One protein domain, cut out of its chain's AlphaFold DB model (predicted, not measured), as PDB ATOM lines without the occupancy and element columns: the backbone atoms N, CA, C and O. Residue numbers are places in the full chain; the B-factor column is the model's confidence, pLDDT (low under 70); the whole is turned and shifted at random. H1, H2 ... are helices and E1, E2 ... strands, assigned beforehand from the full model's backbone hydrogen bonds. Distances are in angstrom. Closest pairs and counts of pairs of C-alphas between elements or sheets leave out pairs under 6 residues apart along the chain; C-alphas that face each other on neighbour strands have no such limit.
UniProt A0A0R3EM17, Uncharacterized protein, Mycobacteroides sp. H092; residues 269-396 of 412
ATOM      1  N   ALA A 269     171.901 242.167 134.534       78.88
ATOM      2  CA  ALA A 269     171.447 241.924 135.904       78.88
ATOM      3  C   ALA A 269     172.571 241.358 136.785       78.88
ATOM      4  O   ALA A 269     172.741 241.759 137.937       78.88
ATOM      5  N   TRP A 270     173.367 240.442 136.234       86.12
ATOM      6  CA  TRP A 270     174.490 239.841 136.943       86.12
ATOM      7  C   TRP A 270     175.651 240.811 137.175       86.12
ATOM      8  O   TRP A 270     176.316 240.707 138.204       86.12
ATOM      9  N   ASP A 271     175.898 241.739 136.255       85.81
ATOM     10  CA  ASP A 271     176.952 242.752 136.353       85.81
ATOM     11  C   ASP A 271     176.600 243.842 137.375       85.81
ATOM     12  O   ASP A 271     177.487 244.489 137.934       85.81
ATOM     13  N   ARG A 272     175.305 244.007 137.685       86.56
ATOM     14  CA  ARG A 272     174.820 244.828 138.804       86.56
ATOM     15  C   ARG A 272     174.961 244.150 140.171       86.56
ATOM     16  O   ARG A 272     174.821 244.832 141.189       86.56
ATOM     17  N   LEU A 273     175.238 242.842 140.228       86.38
ATOM     18  CA  LEU A 273     175.449 242.140 141.496       86.38
ATOM     19  C   LEU A 273     176.725 242.659 142.176       86.38
ATOM     20  O   LEU A 273     177.787 242.631 141.549       86.38
ATOM     21  N   PRO A 274     176.665 243.090 143.454       83.50
ATOM     22  CA  PRO A 274     177.832 243.623 144.142       83.50
ATOM     23  C   PRO A 274     179.016 242.653 144.113       83.50
ATOM     24  O   PRO A 274     178.859 241.423 144.050       83.50
ATOM     25  N   ASP A 275     180.224 243.208 144.157       80.44
ATOM     26  CA  ASP A 275     181.420 242.400 144.336       80.44
ATOM     27  C   ASP A 275     181.442 241.759 145.722       80.44
ATOM     28  O   ASP A 275     180.885 242.271 146.692       80.44
ATOM     29  N   ASN A 276     182.052 240.577 145.789       71.94
ATOM     30  CA  ASN A 276     182.301 239.927 147.063       71.94
ATOM     31  C   ASN A 276     183.520 240.607 147.690       71.94
ATOM     32  O   ASN A 276     184.645 240.397 147.233       71.94
ATOM     33  N   ASP A 277     183.289 241.387 148.745       66.88
ATOM     34  CA  ASP A 277     184.330 242.150 149.441       66.88
ATOM     35  C   ASP A 277     185.307 241.259 150.240       66.88
ATOM     36  O   ASP A 277     186.212 241.759 150.908       66.88
ATOM     37  N   GLY A 278     185.174 239.930 150.154       54.41
ATOM     38  CA  GLY A 278     186.189 238.991 150.614       54.41
ATOM     39  C   GLY A 278     186.291 238.922 152.134       54.41
ATOM     40  O   GLY A 278     187.328 239.235 152.716       54.41
ATOM     41  N   GLY A 279     185.229 238.452 152.790       56.69
ATOM     42  CA  GLY A 279     185.322 237.948 154.161       56.69
ATOM     43  C   GLY A 279     185.960 236.553 154.187       56.69
ATOM     44  O   GLY A 279     185.566 235.677 153.427       56.69
ATOM     45  N   HIS A 280     186.936 236.321 155.068       55.84
ATOM     46  CA  HIS A 280     187.621 235.021 155.213       55.84
ATOM     47  C   HIS A 280     186.844 233.976 156.041       55.84
ATOM     48  O   HIS A 280     187.378 232.911 156.343       55.84
ATOM     49  N   LEU A 281     185.614 234.281 156.463       64.44
ATOM     50  CA  LEU A 281     184.803 233.405 157.309       64.44
ATOM     51  C   LEU A 281     183.699 232.761 156.477       64.44
ATOM     52  O   LEU A 281     182.960 233.462 155.790       64.44
ATOM     53  N   ARG A 282     183.570 231.431 156.563       67.62
ATOM     54  CA  ARG A 282     182.467 230.708 155.919       67.62
ATOM     55  C   ARG A 282     181.183 230.901 156.708       67.62
ATOM     56  O   ARG A 282     181.173 230.710 157.925       67.62
ATOM     57  N   VAL A 283     180.093 231.191 156.012       77.81
ATOM     58  CA  VAL A 283     178.761 231.294 156.608       77.81
ATOM     59  C   VAL A 283     177.887 230.168 156.060       77.81
ATOM     60  O   VAL A 283     177.883 229.895 154.865       77.81
ATOM     61  N   ILE A 284     177.147 229.484 156.930       78.31
ATOM     62  CA  ILE A 284     176.143 228.495 156.529       78.31
ATOM     63  C   ILE A 284     174.764 229.145 156.646       78.31
ATOM     64  O   ILE A 284     174.317 229.472 157.747       78.31
ATOM     65  N   LEU A 285     174.094 229.291 155.500       80.38
ATOM     66  CA  LEU A 285     172.759 229.897 155.386       80.38
ATOM     67  C   LEU A 285     171.606 228.900 155.607       80.38
ATOM     68  O   LEU A 285     170.459 229.307 155.618       80.38
ATOM     69  N   ASP A 286     171.879 227.604 155.784       73.38
ATOM     70  CA  ASP A 286     170.876 226.520 155.723       73.38
ATOM     71  C   ASP A 286     169.636 226.724 156.614       73.38
ATOM     72  O   ASP A 286     168.529 226.382 156.216       73.38
ATOM     73  N   ARG A 287     169.803 227.326 157.800       72.81
ATOM     74  CA  ARG A 287     168.690 227.612 158.725       72.81
ATOM     75  C   ARG A 287     167.894 228.868 158.384       72.81
ATOM     76  O   ARG A 287     166.760 228.975 158.823       72.81
ATOM     77  N   LEU A 288     168.489 229.773 157.613       76.50
ATOM     78  CA  LEU A 288     167.858 231.003 157.145       76.50
ATOM     79  C   LEU A 288     167.029 230.787 155.880       76.50
ATOM     80  O   LEU A 288     166.154 231.580 155.566       76.50
ATOM     81  N   LEU A 289     167.339 229.746 155.109       76.94
ATOM     82  CA  LEU A 289     166.679 229.509 153.836       76.94
ATOM     83  C   LEU A 289     165.313 228.875 154.070       76.94
ATOM     84  O   LEU A 289     165.180 227.828 154.712       76.94
ATOM     85  N   ARG A 290     164.288 229.492 153.488       70.31
ATOM     86  CA  ARG A 290     162.925 228.979 153.544       70.31
ATOM     87  C   ARG A 290     162.847 227.580 152.907       70.31
ATOM     88  O   ARG A 290     163.423 227.349 151.842       70.31
ATOM     89  N   PRO A 291     162.116 226.614 153.500       63.84
ATOM     90  CA  PRO A 291     162.005 225.282 152.919       63.84
ATOM     91  C   PRO A 291     161.358 225.312 151.528       63.84
ATOM     92  O   PRO A 291     160.274 225.868 151.348       63.84
ATOM     93  N   ARG A 292     161.958 224.602 150.565       64.50
ATOM     94  CA  ARG A 292     161.503 224.540 149.159       64.50
ATOM     95  C   ARG A 292     160.029 224.191 148.969       64.50
ATOM     96  O   ARG A 292     159.408 224.672 148.030       64.50
ATOM     97  N   ILE A 293     159.466 223.353 149.844       55.38
ATOM     98  CA  ILE A 293     158.048 222.969 149.782       55.38
ATOM     99  C   ILE A 293     157.114 224.161 150.010       55.38
ATOM    100  O   ILE A 293     156.018 224.166 149.469       55.38
ATOM    101  N   VAL A 294     157.556 225.164 150.773       57.22
ATOM    102  CA  VAL A 294     156.782 226.371 151.067       57.22
ATOM    103  C   VAL A 294     156.891 227.369 149.906       57.22
ATOM    104  O   VAL A 294     155.877 227.907 149.473       57.22
ATOM    105  N   ILE A 295     158.086 227.507 149.319       54.78
ATOM    106  CA  ILE A 295     158.328 228.307 148.100       54.78
ATOM    107  C   ILE A 295     157.541 227.737 146.905       54.78
ATOM    108  O   ILE A 295     156.958 228.474 146.123       54.78
ATOM    109  N   ALA A 296     157.450 226.407 146.781       52.84
ATOM    110  CA  ALA A 296     156.654 225.761 145.732       52.84
ATOM    111  C   ALA A 296     155.143 226.028 145.854       52.84
ATOM    112  O   ALA A 296     154.423 225.921 144.862       52.84
ATOM    113  N   THR A 297     154.648 226.288 147.069       47.62
ATOM    114  CA  THR A 297     153.219 226.515 147.344       47.62
ATOM    115  C   THR A 297     152.809 227.981 147.288       47.62
ATOM    116  O   THR A 297     151.624 228.261 147.122       47.62
ATOM    117  N   GLU A 298     153.766 228.900 147.400       49.72
ATOM    118  CA  GLU A 298     153.590 230.337 147.200       49.72
ATOM    119  C   GLU A 298     154.313 230.726 145.908       49.72
ATOM    120  O   GLU A 298     155.476 231.125 145.946       49.72
ATOM    121  N   PRO A 299     153.674 230.561 144.736       47.59
ATOM    122  CA  PRO A 299     154.261 231.061 143.511       47.59
ATOM    123  C   PRO A 299     154.394 232.573 143.672       47.59
ATOM    124  O   PRO A 299     153.380 233.267 143.764       47.59
ATOM    125  N   PHE A 300     155.632 233.074 143.712       48.38
ATOM    126  CA  PHE A 300     155.931 234.452 143.331       48.38
ATOM    127  C   PHE A 300     155.036 234.796 142.145       48.38
ATOM    128  O   PHE A 300     155.056 234.078 141.141       48.38
ATOM    129  N   GLU A 301     154.161 235.776 142.351       40.16
ATOM    130  CA  GLU A 301     152.909 235.923 141.617       40.16
ATOM    131  C   GLU A 301     153.095 235.719 140.108       40.16
ATOM    132  O   GLU A 301     153.958 236.333 139.476       40.16
ATOM    133  N   TYR A 302     152.290 234.798 139.571       38.22
ATOM    134  CA  TYR A 302     152.255 234.378 138.176       38.22
ATOM    135  C   TYR A 302     152.358 235.565 137.209       38.22
ATOM    136  O   TYR A 302     151.447 236.392 137.142       38.22
ATOM    137  N   SER A 303     153.408 235.589 136.386       37.62
ATOM    138  CA  SER A 303     153.332 236.230 135.074       37.62
ATOM    139  C   SER A 303     153.143 235.150 134.011       37.62
ATOM    140  O   SER A 303     153.985 234.272 133.823       37.62
ATOM    141  N   ASP A 304     152.011 235.217 133.310       38.94
ATOM    142  CA  ASP A 304     151.978 234.772 131.923       38.94
ATOM    143  C   ASP A 304     152.722 235.840 131.111       38.94
ATOM    144  O   ASP A 304     152.459 237.042 131.226       38.94
ATOM    145  N   TRP A 305     153.686 235.383 130.315       41.91
ATOM    146  CA  TRP A 305     154.622 236.185 129.521       41.91
ATOM    147  C   TRP A 305     153.955 237.206 128.576       41.91
ATOM    148  O   TRP A 305     154.604 238.137 128.111       41.91
ATOM    149  N   ASP A 306     152.645 237.089 128.339       38.12
ATOM    150  CA  ASP A 306     151.852 238.029 127.533       38.12
ATOM    151  C   ASP A 306     151.617 239.399 128.198       38.12
ATOM    152  O   ASP A 306     151.052 240.308 127.580       38.12
ATOM    153  N   SER A 307     152.041 239.602 129.448       35.06
ATOM    154  CA  SER A 307     151.980 240.924 130.070       35.06
ATOM    155  C   SER A 307     153.247 241.735 129.784       35.06
ATOM    156  O   SER A 307     154.364 241.330 130.074       35.06
ATOM    157  N   SER A 308     153.054 242.929 129.224       31.94
ATOM    158  CA  SER A 308     154.051 243.956 128.874       31.94
ATOM    159  C   SER A 308     154.899 244.514 130.043       31.94
ATOM    160  O   SER A 308     155.215 245.706 130.057       31.94
ATOM    161  N   ARG A 309     155.235 243.712 131.060       30.30
ATOM    162  CA  ARG A 309     156.079 244.104 132.191       30.30
ATOM    163  C   ARG A 309     156.959 242.952 132.667       30.30
ATOM    164  O   ARG A 309     156.480 241.877 132.998       30.30
ATOM    165  N   SER A 310     158.248 243.261 132.759       39.88
ATOM    166  CA  SER A 310     159.224 242.589 133.609       39.88
ATOM    167  C   SER A 310     158.745 242.488 135.066       39.88
ATOM    168  O   SER A 310     157.977 243.341 135.511       39.88
ATOM    169  N   THR A 311     159.331 241.518 135.779       42.66
ATOM    170  CA  THR A 311     159.480 241.355 137.244       42.66
ATOM    171  C   THR A 311     158.417 240.573 138.027       42.66
ATOM    172  O   THR A 311     157.501 241.156 138.600       42.66
ATOM    173  N   SER A 312     158.665 239.265 138.185       41.50
ATOM    174  CA  SER A 312     158.627 238.554 139.481       41.50
ATOM    175  C   SER A 312     159.531 237.299 139.417       41.50
ATOM    176  O   SER A 312     159.371 236.441 138.549       41.50
ATOM    177  N   GLY A 313     160.551 237.215 140.283       46.50
ATOM    178  CA  GLY A 313     161.654 236.234 140.271       46.50
ATOM    179  C   GLY A 313     161.306 234.803 140.709       46.50
ATOM    180  O   GLY A 313     162.085 234.162 141.417       46.50
ATOM    181  N   GLY A 314     160.142 234.290 140.309       59.12
ATOM    182  CA  GLY A 314     159.723 232.926 140.629       59.12
ATOM    183  C   GLY A 314     160.519 231.854 139.881       59.12
ATOM    184  O   GLY A 314     161.128 232.112 138.844       59.12
ATOM    185  N   ILE A 315     160.418 230.603 140.346       61.12
ATOM    186  CA  ILE A 315     161.086 229.432 139.736       61.12
ATOM    187  C   ILE A 315     160.707 229.181 138.261       61.12
ATOM    188  O   ILE A 315     161.340 228.371 137.584       61.12
ATOM    189  N   TYR A 316     159.662 229.855 137.776       60.50
ATOM    190  CA  TYR A 316     159.137 229.764 136.415       60.50
ATOM    191  C   TYR A 316     159.523 230.955 135.520       60.50
ATOM    192  O   TYR A 316     159.251 230.911 134.323       60.50
ATOM    193  N   GLY A 317     160.116 232.011 136.088       61.47
ATOM    194  CA  GLY A 317     160.482 233.236 135.376       61.47
ATOM    195  C   GLY A 317     161.893 233.198 134.769       61.47
ATOM    196  O   GLY A 317     162.633 232.225 134.950       61.47
ATOM    197  N   PRO A 318     162.303 234.258 134.050       67.25
ATOM    198  CA  PRO A 318     163.671 234.406 133.558       67.25
ATOM    199  C   PRO A 318     164.702 234.446 134.694       67.25
ATOM    200  O   PRO A 318     164.450 235.007 135.760       67.25
ATOM    201  N   GLU A 319     165.903 233.904 134.450       75.25
ATOM    202  CA  GLU A 319     167.027 233.948 135.411       75.25
ATOM    203  C   GLU A 319     167.359 235.397 135.800       75.25
ATOM    204  O   GLU A 319     167.564 235.691 136.975       75.25
ATOM    205  N   ALA A 320     167.340 236.310 134.821       76.25
ATOM    206  CA  ALA A 320     167.626 237.727 135.032       76.25
ATOM    207  C   ALA A 320     166.703 238.354 136.083       76.25
ATOM    208  O   ALA A 320     167.186 239.073 136.945       76.25
ATOM    209  N   SER A 321     165.408 238.028 136.087       74.75
ATOM    210  CA  SER A 321     164.451 238.614 137.034       74.75
ATOM    211  C   SER A 321     164.721 238.212 138.485       74.75
ATOM    212  O   SER A 321     164.605 239.047 139.377       74.75
ATOM    213  N   ALA A 322     165.122 236.959 138.734       76.75
ATOM    214  CA  ALA A 322     165.513 236.520 140.075       76.75
ATOM    215  C   ALA A 322     166.793 237.234 140.548       76.75
ATOM    216  O   ALA A 322     166.910 237.622 141.709       76.75
ATOM    217  N   VAL A 323     167.739 237.459 139.631       83.38
ATOM    218  CA  VAL A 323     168.982 238.190 139.916       83.38
ATOM    219  C   VAL A 323     168.712 239.675 140.155       83.38
ATOM    220  O   VAL A 323     169.262 240.235 141.093       83.38
ATOM    221  N   GLU A 324     167.850 240.313 139.365       84.12
ATOM    222  CA  GLU A 324     167.457 241.712 139.559       84.12
ATOM    223  C   GLU A 324     166.815 241.937 140.923       84.12
ATOM    224  O   GLU A 324     167.194 242.873 141.626       84.12
ATOM    225  N   GLN A 325     165.904 241.047 141.324       80.56
ATOM    226  CA  GLN A 325     165.287 241.095 142.644       80.56
ATOM    227  C   GLN A 325     166.333 240.914 143.748       80.56
ATOM    228  O   GLN A 325     166.361 241.684 144.704       80.56
ATOM    229  N   LEU A 326     167.249 239.952 143.595       86.31
ATOM    230  CA  LEU A 326     168.354 239.770 144.534       86.31
ATOM    231  C   LEU A 326     169.219 241.038 144.650       86.31
ATOM    232  O   LEU A 326     169.553 241.455 145.758       86.31
ATOM    233  N   VAL A 327     169.572 241.664 143.525       87.75
ATOM    234  CA  VAL A 327     170.344 242.915 143.484       87.75
ATOM    235  C   VAL A 327     169.609 244.035 144.212       87.75
ATOM    236  O   VAL A 327     170.221 244.739 145.016       87.75
ATOM    237  N   GLU A 328     168.314 244.195 143.944       86.81
ATOM    238  CA  GLU A 328     167.472 245.203 144.582       86.81
ATOM    239  C   GLU A 328     167.442 245.007 146.102       86.81
ATOM    240  O   GLU A 328     167.793 245.929 146.841       86.81
ATOM    241  N   MET A 329     167.130 243.790 146.562       86.75
ATOM    242  CA  MET A 329     167.030 243.477 147.989       86.75
ATOM    243  C   MET A 329     168.373 243.663 148.705       86.75
ATOM    244  O   MET A 329     168.448 244.310 149.745       86.75
ATOM    245  N   LEU A 330     169.485 243.194 148.129       88.00
ATOM    246  CA  LEU A 330     170.823 243.393 148.710       88.00
ATOM    247  C   LEU A 330     171.258 244.870 148.771       88.00
ATOM    248  O   LEU A 330     172.149 245.224 149.557       88.00
ATOM    249  N   GLY A 331     170.670 245.725 147.931       85.75
ATOM    250  CA  GLY A 331     170.845 247.174 147.975       85.75
ATOM    251  C   GLY A 331     170.085 247.843 149.123       85.75
ATOM    252  O   GLY A 331     170.510 248.901 149.589       85.75
ATOM    253  N   THR A 332     168.997 247.230 149.597       85.94
ATOM    254  CA  THR A 332     168.130 247.768 150.656       85.94
ATOM    255  C   THR A 332     168.432 247.229 152.053       85.94
ATOM    256  O   THR A 332     168.043 247.872 153.027       85.94
ATOM    257  N   VAL A 333     169.131 246.093 152.176       85.62
ATOM    258  CA  VAL A 333     169.508 245.517 153.480       85.62
ATOM    259  C   VAL A 333     170.384 246.491 154.283       85.62
ATOM    260  O   VAL A 333     171.421 246.965 153.803       85.62
ATOM    261  N   ASP A 334     170.008 246.743 155.543       82.75
ATOM    262  CA  ASP A 334     170.841 247.487 156.492       82.75
ATOM    263  C   ASP A 334     172.102 246.690 156.830       82.75
ATOM    264  O   ASP A 334     172.030 245.637 157.450       82.75
ATOM    265  N   ARG A 335     173.274 247.213 156.460       83.62
ATOM    266  CA  ARG A 335     174.575 246.550 156.652       83.62
ATOM    267  C   ARG A 335     175.192 246.803 158.030       83.62
ATOM    268  O   ARG A 335     176.407 246.674 158.190       83.62
ATOM    269  N   SER A 336     174.391 247.221 159.006       77.56
ATOM    270  CA  SER A 336     174.853 247.467 160.366       77.56
ATOM    271  C   SER A 336     175.262 246.167 161.082       77.56
ATOM    272  O   SER A 336     174.735 245.080 160.841       77.56
ATOM    273  N   GLY A 337     176.258 246.270 161.966       78.50
ATOM    274  CA  GLY A 337     176.794 245.132 162.720       78.50
ATOM    275  C   GLY A 337     177.859 244.308 161.983       78.50
ATOM    276  O   GLY A 337     178.140 244.498 160.804       78.50
ATOM    277  N   GLU A 338     178.501 243.390 162.712       80.19
ATOM    278  CA  GLU A 338     179.635 242.604 162.194       80.19
ATOM    279  C   GLU A 338     179.200 241.381 161.367       80.19
ATOM    280  O   GLU A 338     179.932 240.936 160.487       80.19
ATOM    281  N   ARG A 339     178.005 240.829 161.631       83.00
ATOM    282  CA  ARG A 339     177.504 239.617 160.957       83.00
ATOM    283  C   ARG A 339     176.863 239.900 159.601       83.00
ATOM    284  O   ARG A 339     177.035 239.095 158.689       83.00
ATOM    285  N   MET A 340     176.147 241.018 159.453       86.50
ATOM    286  CA  MET A 340     175.369 241.307 158.239       86.50
ATOM    287  C   MET A 340     176.217 241.352 156.969       86.50
ATOM    288  O   MET A 340     175.864 240.672 156.004       86.50
ATOM    289  N   PRO A 341     177.386 242.016 156.960       87.12
ATOM    290  CA  PRO A 341     178.268 241.972 155.799       87.12
ATOM    291  C   PRO A 341     178.740 240.553 155.442       87.12
ATOM    292  O   PRO A 341     178.894 240.244 154.264       87.12
ATOM    293  N   LEU A 342     178.944 239.669 156.430       85.75
ATOM    294  CA  LEU A 342     179.359 238.280 156.185       85.75
ATOM    295  C   LEU A 342     178.244 237.466 155.517       85.75
ATOM    296  O   LEU A 342     178.510 236.739 154.565       85.75
ATOM    297  N   VAL A 343     177.003 237.612 155.988       87.31
ATOM    298  CA  VAL A 343     175.835 236.933 155.404       87.31
ATOM    299  C   VAL A 343     175.564 237.430 153.985       87.31
ATOM    300  O   VAL A 343     175.394 236.613 153.085       87.31
ATOM    301  N   ILE A 344     175.608 238.746 153.755       88.94
ATOM    302  CA  ILE A 344     175.467 239.336 152.414       88.94
ATOM    303  C   ILE A 344     176.545 238.803 151.461       88.94
ATOM    304  O   ILE A 344     176.231 238.388 150.345       88.94
ATOM    305  N   ASN A 345     177.807 238.762 151.898       87.88
ATOM    306  CA  ASN A 345     178.899 238.229 151.083       87.88
ATOM    307  C   ASN A 345     178.704 236.745 150.748       87.88
ATOM    308  O   ASN A 345     179.000 236.335 149.627       87.88
ATOM    309  N   GLU A 346     178.179 235.946 151.679       87.69
ATOM    310  CA  GLU A 346     177.846 234.542 151.422       87.69
ATOM    311  C   GLU A 346     176.688 234.402 150.422       87.69
ATOM    312  O   GLU A 346     176.782 233.592 149.501       87.69
ATOM    313  N   ILE A 347     175.635 235.221 150.533       89.62
ATOM    314  CA  ILE A 347     174.531 235.257 149.558       89.62
ATOM    315  C   ILE A 347     175.075 235.558 148.152       89.62
ATOM    316  O   ILE A 347     174.790 234.822 147.205       89.62
ATOM    317  N   ILE A 348     175.923 236.585 148.018       89.88
ATOM    318  CA  ILE A 348     176.571 236.954 146.748       89.88
ATOM    319  C   ILE A 348     177.455 235.812 146.231       89.88
ATOM    320  O   ILE A 348     177.417 235.482 145.043       89.88
ATOM    321  N   ALA A 349     178.257 235.193 147.103       87.25
ATOM    322  CA  ALA A 349     179.140 234.092 146.732       87.25
ATOM    323  C   ALA A 349     178.351 232.889 146.199       87.25
ATOM    324  O   ALA A 349     178.709 232.324 145.164       87.25
ATOM    325  N   GLN A 350     177.253 232.530 146.864       88.19
ATOM    326  CA  GLN A 350     176.387 231.441 146.429       88.19
ATOM    327  C   GLN A 350     175.642 231.777 145.140       88.19
ATOM    328  O   GLN A 350     175.597 230.927 144.253       88.19
ATOM    329  N   ALA A 351     175.143 233.004 144.966       89.31
ATOM    330  CA  ALA A 351     174.541 233.440 143.704       89.31
ATOM    331  C   ALA A 351     175.542 233.322 142.539       89.31
ATOM    332  O   ALA A 351     175.237 232.741 141.495       89.31
ATOM    333  N   ARG A 352     176.790 233.770 142.732       88.06
ATOM    334  CA  ARG A 352     177.860 233.609 141.732       88.06
ATOM    335  C   ARG A 352     178.190 232.137 141.469       88.06
ATOM    336  O   ARG A 352     178.396 231.765 140.315       88.06
ATOM    337  N   ALA A 353     178.196 231.285 142.494       86.12
ATOM    338  CA  ALA A 353     178.377 229.844 142.321       86.12
ATOM    339  C   ALA A 353     177.237 229.223 141.492       86.12
ATOM    340  O   ALA A 353     177.506 228.438 140.581       86.12
ATOM    341  N   VAL A 354     175.985 229.634 141.726       87.75
ATOM    342  CA  VAL A 354     174.821 229.203 140.934       87.75
ATOM    343  C   VAL A 354     174.981 229.569 139.463       87.75
ATOM    344  O   VAL A 354     174.729 228.719 138.607       87.75
ATOM    345  N   ARG A 355     175.486 230.772 139.145       84.56
ATOM    346  CA  ARG A 355     175.752 231.189 137.755       84.56
ATOM    347  C   ARG A 355     176.645 230.187 137.015       84.56
ATOM    348  O   ARG A 355     176.423 229.947 135.828       84.56
ATOM    349  N   THR A 356     177.600 229.563 137.712       80.94
ATOM    350  CA  THR A 356     178.557 228.600 137.132       80.94
ATOM    351  C   THR A 356     178.029 227.173 136.973       80.94
ATOM    352  O   THR A 356     178.709 226.339 136.372       80.94
ATOM    353  N   LEU A 357     176.836 226.862 137.492       79.44
ATOM    354  CA  LEU A 357     176.264 225.520 137.382       79.44
ATOM    355  C   LEU A 357     175.952 225.161 135.914       79.44
ATOM    356  O   LEU A 357     175.683 226.042 135.100       79.44
ATOM    357  N   PRO A 358     175.942 223.877 135.532       69.69
ATOM    358  CA  PRO A 358     175.492 223.480 134.200       69.69
ATOM    359  C   PRO A 358     174.048 223.940 133.909       69.69
ATOM    360  O   PRO A 358     173.245 224.099 134.824       69.69
ATOM    361  N   ARG A 359     173.720 224.163 132.629       70.25
ATOM    362  CA  ARG A 359     172.384 224.574 132.134       70.25
ATOM    363  C   ARG A 359     171.801 223.563 131.134       70.25
ATOM    364  O   ARG A 359     171.003 223.908 130.267       70.25
ATOM    365  N   SER A 360     172.285 222.325 131.173       65.31
ATOM    366  CA  SER A 360     172.084 221.358 130.092       65.31
ATOM    367  C   SER A 360     170.779 220.573 130.208       65.31
ATOM    368  O   SER A 360     170.257 220.105 129.195       65.31
ATOM    369  N   THR A 361     170.234 220.448 131.421       71.06
ATOM    370  CA  THR A 361     168.986 219.722 131.694       71.06
ATOM    371  C   THR A 361     167.951 220.599 132.390       71.06
ATOM    372  O   THR A 361     168.285 221.600 133.027       71.06
ATOM    373  N   LEU A 362     166.681 220.187 132.316       72.94
ATOM    374  CA  LEU A 362     165.593 220.859 133.027       72.94
ATOM    375  C   LEU A 362     165.799 220.836 134.549       72.94
ATOM    376  O   LEU A 362     165.517 221.819 135.221       72.94
ATOM    377  N   VAL A 363     166.330 219.734 135.089       75.00
ATOM    378  CA  VAL A 363     166.643 219.614 136.521       75.00
ATOM    379  C   VAL A 363     167.684 220.649 136.933       75.00
ATOM    380  O   VAL A 363     167.492 221.346 137.921       75.00
ATOM    381  N   GLU A 364     168.760 220.780 136.157       76.88
ATOM    382  CA  GLU A 364     169.807 221.768 136.424       76.88
ATOM    383  C   GLU A 364     169.270 223.203 136.355       76.88
ATOM    384  O   GLU A 364     169.595 224.018 137.216       76.88
ATOM    385  N   TYR A 365     168.417 223.507 135.372       75.31
ATOM    386  CA  TYR A 365     167.767 224.814 135.262       75.31
ATOM    387  C   TYR A 365     166.869 225.116 136.471       75.31
ATOM    388  O   TYR A 365     166.995 226.177 137.079       75.31
ATOM    389  N   VAL A 366     166.010 224.168 136.854       77.19
ATOM    390  CA  VAL A 366     165.089 224.317 137.989       77.19
ATOM    391  C   VAL A 366     165.853 224.465 139.303       77.19
ATOM    392  O   VAL A 366     165.516 225.341 140.087       77.19
ATOM    393  N   GLU A 367     166.907 223.679 139.538       77.94
ATOM    394  CA  GLU A 367     167.745 223.800 140.743       77.94
ATOM    395  C   GLU A 367     168.466 225.150 140.821       77.94
ATOM    396  O   GLU A 367     168.547 225.748 141.896       77.94
ATOM    397  N   ARG A 368     168.964 225.657 139.686       81.00
ATOM    398  CA  ARG A 368     169.559 226.997 139.617       81.00
ATOM    399  C   ARG A 368     168.537 228.060 139.985       81.00
ATOM    400  O   ARG A 368     168.825 228.879 140.854       81.00
ATOM    401  N   GLN A 369     167.361 228.026 139.356       78.81
ATOM    402  CA  GLN A 369     166.326 229.012 139.642       78.81
ATOM    403  C   GLN A 369     165.855 228.941 141.082       78.81
ATOM    404  O   GLN A 369     165.776 229.972 141.739       78.81
ATOM    405  N   TRP A 370     165.663 227.736 141.618       80.00
ATOM    406  CA  TRP A 370     165.326 227.567 143.026       80.00
ATOM    407  C   TRP A 370     166.330 228.231 143.940       80.00
ATOM    408  O   TRP A 370     165.945 228.903 144.890       80.00
ATOM    409  N   ARG A 371     167.620 228.044 143.653       83.94
ATOM    410  CA  ARG A 371     168.653 228.623 144.494       83.94
ATOM    411  C   ARG A 371     168.667 230.144 144.404       83.94
ATOM    412  O   ARG A 371     168.878 230.786 145.422       83.94
ATOM    413  N   LEU A 372     168.441 230.721 143.226       84.75
ATOM    414  CA  LEU A 372     168.338 232.177 143.084       84.75
ATOM    415  C   LEU A 372     167.117 232.724 143.822       84.75
ATOM    416  O   LEU A 372     167.259 233.697 144.555       84.75
ATOM    417  N   THR A 373     165.966 232.060 143.708       79.75
ATOM    418  CA  THR A 373     164.754 232.423 144.445       79.75
ATOM    419  C   THR A 373     164.963 232.324 145.958       79.75
ATOM    420  O   THR A 373     164.685 233.286 146.657       79.75
ATOM    421  N   GLU A 374     165.549 231.233 146.467       81.88
ATOM    422  CA  GLU A 374     165.872 231.066 147.898       81.88
ATOM    423  C   GLU A 374     166.777 232.192 148.431       81.88
ATOM    424  O   GLU A 374     166.622 232.647 149.563       81.88
ATOM    425  N   LEU A 375     167.751 232.627 147.628       87.50
ATOM    426  CA  LEU A 375     168.671 233.701 148.001       87.50
ATOM    427  C   LEU A 375     167.999 235.080 147.946       87.50
ATOM    428  O   LEU A 375     168.304 235.926 148.786       87.50
ATOM    429  N   ALA A 376     167.105 235.307 146.980       84.19
ATOM    430  CA  ALA A 376     166.324 236.536 146.872       84.19
ATOM    431  C   ALA A 376     165.312 236.660 148.023       84.19
ATOM    432  O   ALA A 376     165.282 237.703 148.671       84.19
ATOM    433  N   ASP A 377     164.583 235.580 148.334       80.69
ATOM    434  CA  ASP A 377     163.698 235.457 149.504       80.69
ATOM    435  C   ASP A 377     164.446 235.811 150.790       80.69
ATOM    436  O   ASP A 377     164.009 236.651 151.572       80.69
ATOM    437  N   LEU A 378     165.623 235.212 150.993       85.12
ATOM    438  CA  LEU A 378     166.434 235.491 152.171       85.12
ATOM    439  C   LEU A 378     166.861 236.967 152.242       85.12
ATOM    440  O   LEU A 378     166.840 237.569 153.315       85.12
ATOM    441  N   ALA A 379     167.264 237.567 151.121       86.12
ATOM    442  CA  ALA A 379     167.639 238.979 151.090       86.12
ATOM    443  C   ALA A 379     166.445 239.901 151.412       86.12
ATOM    444  O   ALA A 379     166.604 240.902 152.119       86.12
ATOM    445  N   GLU A 380     165.250 239.554 150.937       84.88
ATOM    446  CA  GLU A 380     164.006 240.250 151.267       84.88
ATOM    447  C   GLU A 380     163.659 240.097 152.756       84.88
ATOM    448  O   GLU A 380     163.434 241.093 153.449       84.88
ATOM    449  N   GLU A 381     163.703 238.875 153.291       84.38
ATOM    450  CA  GLU A 381     163.437 238.599 154.704       84.38
ATOM    451  C   GLU A 381     164.413 239.336 155.628       84.38
ATOM    452  O   GLU A 381     163.983 239.917 156.623       84.38
ATOM    453  N   LEU A 382     165.706 239.403 155.287       86.12
ATOM    454  CA  LEU A 382     166.698 240.182 156.039       86.12
ATOM    455  C   LEU A 382     166.438 241.694 155.978       86.12
ATOM    456  O   LEU A 382     166.780 242.410 156.919       86.12
ATOM    457  N   THR A 383     165.821 242.185 154.899       84.81
ATOM    458  CA  THR A 383     165.394 243.588 154.790       84.81
ATOM    459  C   THR A 383     164.213 243.869 155.722       84.81
ATOM    460  O   THR A 383     164.174 244.907 156.384       84.81
ATOM    461  N   MET A 384     163.259 242.939 155.805       84.50
ATOM    462  CA  MET A 384     162.050 243.078 156.625       84.50
ATOM    463  C   MET A 384     162.289 242.764 158.110       84.50
ATOM    464  O   MET A 384     161.633 243.341 158.978       84.50
ATOM    465  N   ASN A 385     163.217 241.855 158.410       86.19
ATOM    466  CA  ASN A 385     163.542 241.387 159.752       86.19
ATOM    467  C   ASN A 385     165.060 241.137 159.913       86.19
ATOM    468  O   ASN A 385     165.518 239.993 159.839       86.19
ATOM    469  N   PRO A 386     165.851 242.188 160.197       85.62
ATOM    470  CA  PRO A 386     167.303 242.070 160.340       85.62
ATOM    471  C   PRO A 386     167.761 241.121 161.458       85.62
ATOM    472  O   PRO A 386     168.876 240.610 161.392       85.62
ATOM    473  N   GLU A 387     166.922 240.861 162.470       84.88
ATOM    474  CA  GLU A 387     167.241 239.969 163.598       84.88
ATOM    475  C   GLU A 387     167.377 238.497 163.173       84.88
ATOM    476  O   GLU A 387     168.055 237.729 163.856       84.88
ATOM    477  N   LEU A 388     166.820 238.107 162.014       83.94
ATOM    478  CA  LEU A 388     166.972 236.757 161.453       83.94
ATOM    479  C   LEU A 388     168.436 236.347 161.309       83.94
ATOM    480  O   LEU A 388     168.756 235.166 161.392       83.94
ATOM    481  N   ILE A 389     169.345 237.313 161.159       82.06
ATOM    482  CA  ILE A 389     170.772 237.041 161.038       82.06
ATOM    483  C   ILE A 389     171.359 236.201 162.178       82.06
ATOM    484  O   ILE A 389     172.363 235.512 161.981       82.06
ATOM    485  N   ASP A 390     170.756 236.232 163.363       81.50
ATOM    486  CA  ASP A 390     171.237 235.455 164.501       81.50
ATOM    487  C   ASP A 390     171.047 233.942 164.331       81.50
ATOM    488  O   ASP A 390     171.704 233.161 165.025       81.50
ATOM    489  N   GLU A 391     170.231 233.518 163.365       79.06
ATOM    490  CA  GLU A 391     170.080 232.116 162.974       79.06
ATOM    491  C   GLU A 391     171.185 231.640 162.011       79.06
ATOM    492  O   GLU A 391     171.365 230.430 161.822       79.06
ATOM    493  N   ALA A 392     171.975 232.564 161.444       76.50
ATOM    494  CA  ALA A 392     173.119 232.246 160.594       76.50
ATOM    495  C   ALA A 392     174.235 231.565 161.396       76.50
ATOM    496  O   ALA A 392     174.675 232.051 162.443       76.50
ATOM    497  N   ILE A 393     174.790 230.475 160.863       76.62
ATOM    498  CA  ILE A 393     175.958 229.829 161.469       76.62
ATOM    499  C   ILE A 393     177.218 230.397 160.813       76.62
ATOM    500  O   ILE A 393     177.550 230.054 159.680       76.62
ATOM    501  N   VAL A 394     177.945 231.249 161.539       71.19
ATOM    502  CA  VAL A 394     179.256 231.762 161.115       71.19
ATOM    503  C   VAL A 394     180.347 230.827 161.631       71.19
ATOM    504  O   VAL A 394     180.514 230.668 162.842       71.19
ATOM    505  N   LEU A 395     181.099 230.206 160.723       67.25
ATOM    506  CA  LEU A 395     182.218 229.343 161.080       67.25
ATOM    507  C   LEU A 395     183.478 230.191 161.309       67.25
ATOM    508  O   LEU A 395     183.940 230.859 160.383       67.25
ATOM    509  N   PRO A 396     184.078 230.147 162.511       54.34
ATOM    510  CA  PRO A 396     185.199 231.017 162.867       54.34
ATOM    511  C   PRO A 396     186.544 230.610 162.238       54.34
ATOM    512  O   PRO A 396     187.511 231.356 162.367       54.34
TER     513      PRO A 396
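Overview. This is residues 269 to 396 of the 412 residues of an uncharacterized protein of Mycobacteroides sp. H092 (UniProt A0A0R3EM17). Three long helices, H2, H3 and H4, stand side by side in an up-and-down bundle, their centres making a triangle. At one end lie short H5 and a two-stranded ribbon, E1 with E2, the ribbon set beside the first part of H3; toward the other end the long link of residues 296 to 318 swings far out from the bundle, and tiny H1 lies near H4. The printed part has 128 residues with five named helices and two named strands, in the order E1, H1, H2, H3, H4, H5, E2; the sheet, in the order E1, E2, is antiparallel. The class is mostly helix, and the whole is compact, with a radius of gyration of the C-alphas of 14.5 A. The C-alphas span 46 by 30 by 29 A, only just elongated.

Arrangement. Look first at the sheet, made of E1, residues 282 to 284, and E2, residues 393 to 395. These neighbours are antiparallel, their directions at 156 degrees, and C-alphas 283 and 394 face each other at 4.6 A. Between them N 284 and O 393 are 2.8 A apart and N 395 and O 282 are 2.8 A apart, both within hydrogen-bond range. Next find H3, residues 340 to 355; its closest C-alpha to E1 is that of Glu 346, 6.2 A from that of Val 283, while H3 and E2 are only just apart, with 8.2 A between their closest C-alphas. From H3 go to H4, residues 362 to 384, the hub, which touches three other helices. H3 and H4 form a helical hairpin: they touch, closest at the C-alphas of Val 354 and Arg 368, 5.9 A apart, with a shallow tilt of 17 degrees, opposite ways. H4 also touches H2, residues 319 to 332, closest at the C-alphas of Leu 326 and Ala 376, 4.5 A apart, with a shallow tilt of 17 degrees, the same way. H2 and H3 are close but not clearly touching, closest at the C-alphas of Leu 330 and Ile 344, 7.2 A apart, with a shallow tilt of 10 degrees, opposite ways. H2, H3 and H4 are a bundle, up and down, each running against the one before it in the chain. H5, residues 386 to 391, and H4 only just touch, with 3 pairs of C-alphas within 8 A, only at the corner by their link; residues 381 to 382 of H4 alone take part, and the closest C-alphas, of Leu 382 and Leu 388, are 6.4 A apart. H1, residues 292 to 295, is close to H4 but not clearly touching, with the C-alphas of Arg 292 and Trp 370 7.8 A apart. Every O i to N i+4 pair is within hydrogen-bond range in H2, H3 and H4; H5 has 0 of 2 but 3 of 3 O i to N i+3 pairs, and H1 is too short for an i+4 pair.

Along the chain. Find C-alpha 282 at (182.467, 230.708, 155.919), where E1 begins, 6.7 A long. H1 follows, 5.0 A long, and then H2, 20.6 A. H3 starts at C-alpha 340, (175.369, 241.307, 158.239), and runs 22.8 A. H4, the longest helix, runs 32.6 A from C-alpha 362 to C-alpha 384, at (162.050, 243.078, 156.625). H5 is 10.7 A long, and E2, 6.3 A, ends at C-alpha 395, (182.218, 229.343, 161.080).

Size, cuts and confidence. The two C-alphas farthest apart, of Asp 306 and Pro 396, are 49.1 A apart. The printed part has no cut. The link from H1 to H2, 23 residues, is long; those from H4 to H5 and from H5 to E2 are tight. The mean pLDDT of the printed part is 73.1, and 38 residues are under 70, among them residues 291 to 318.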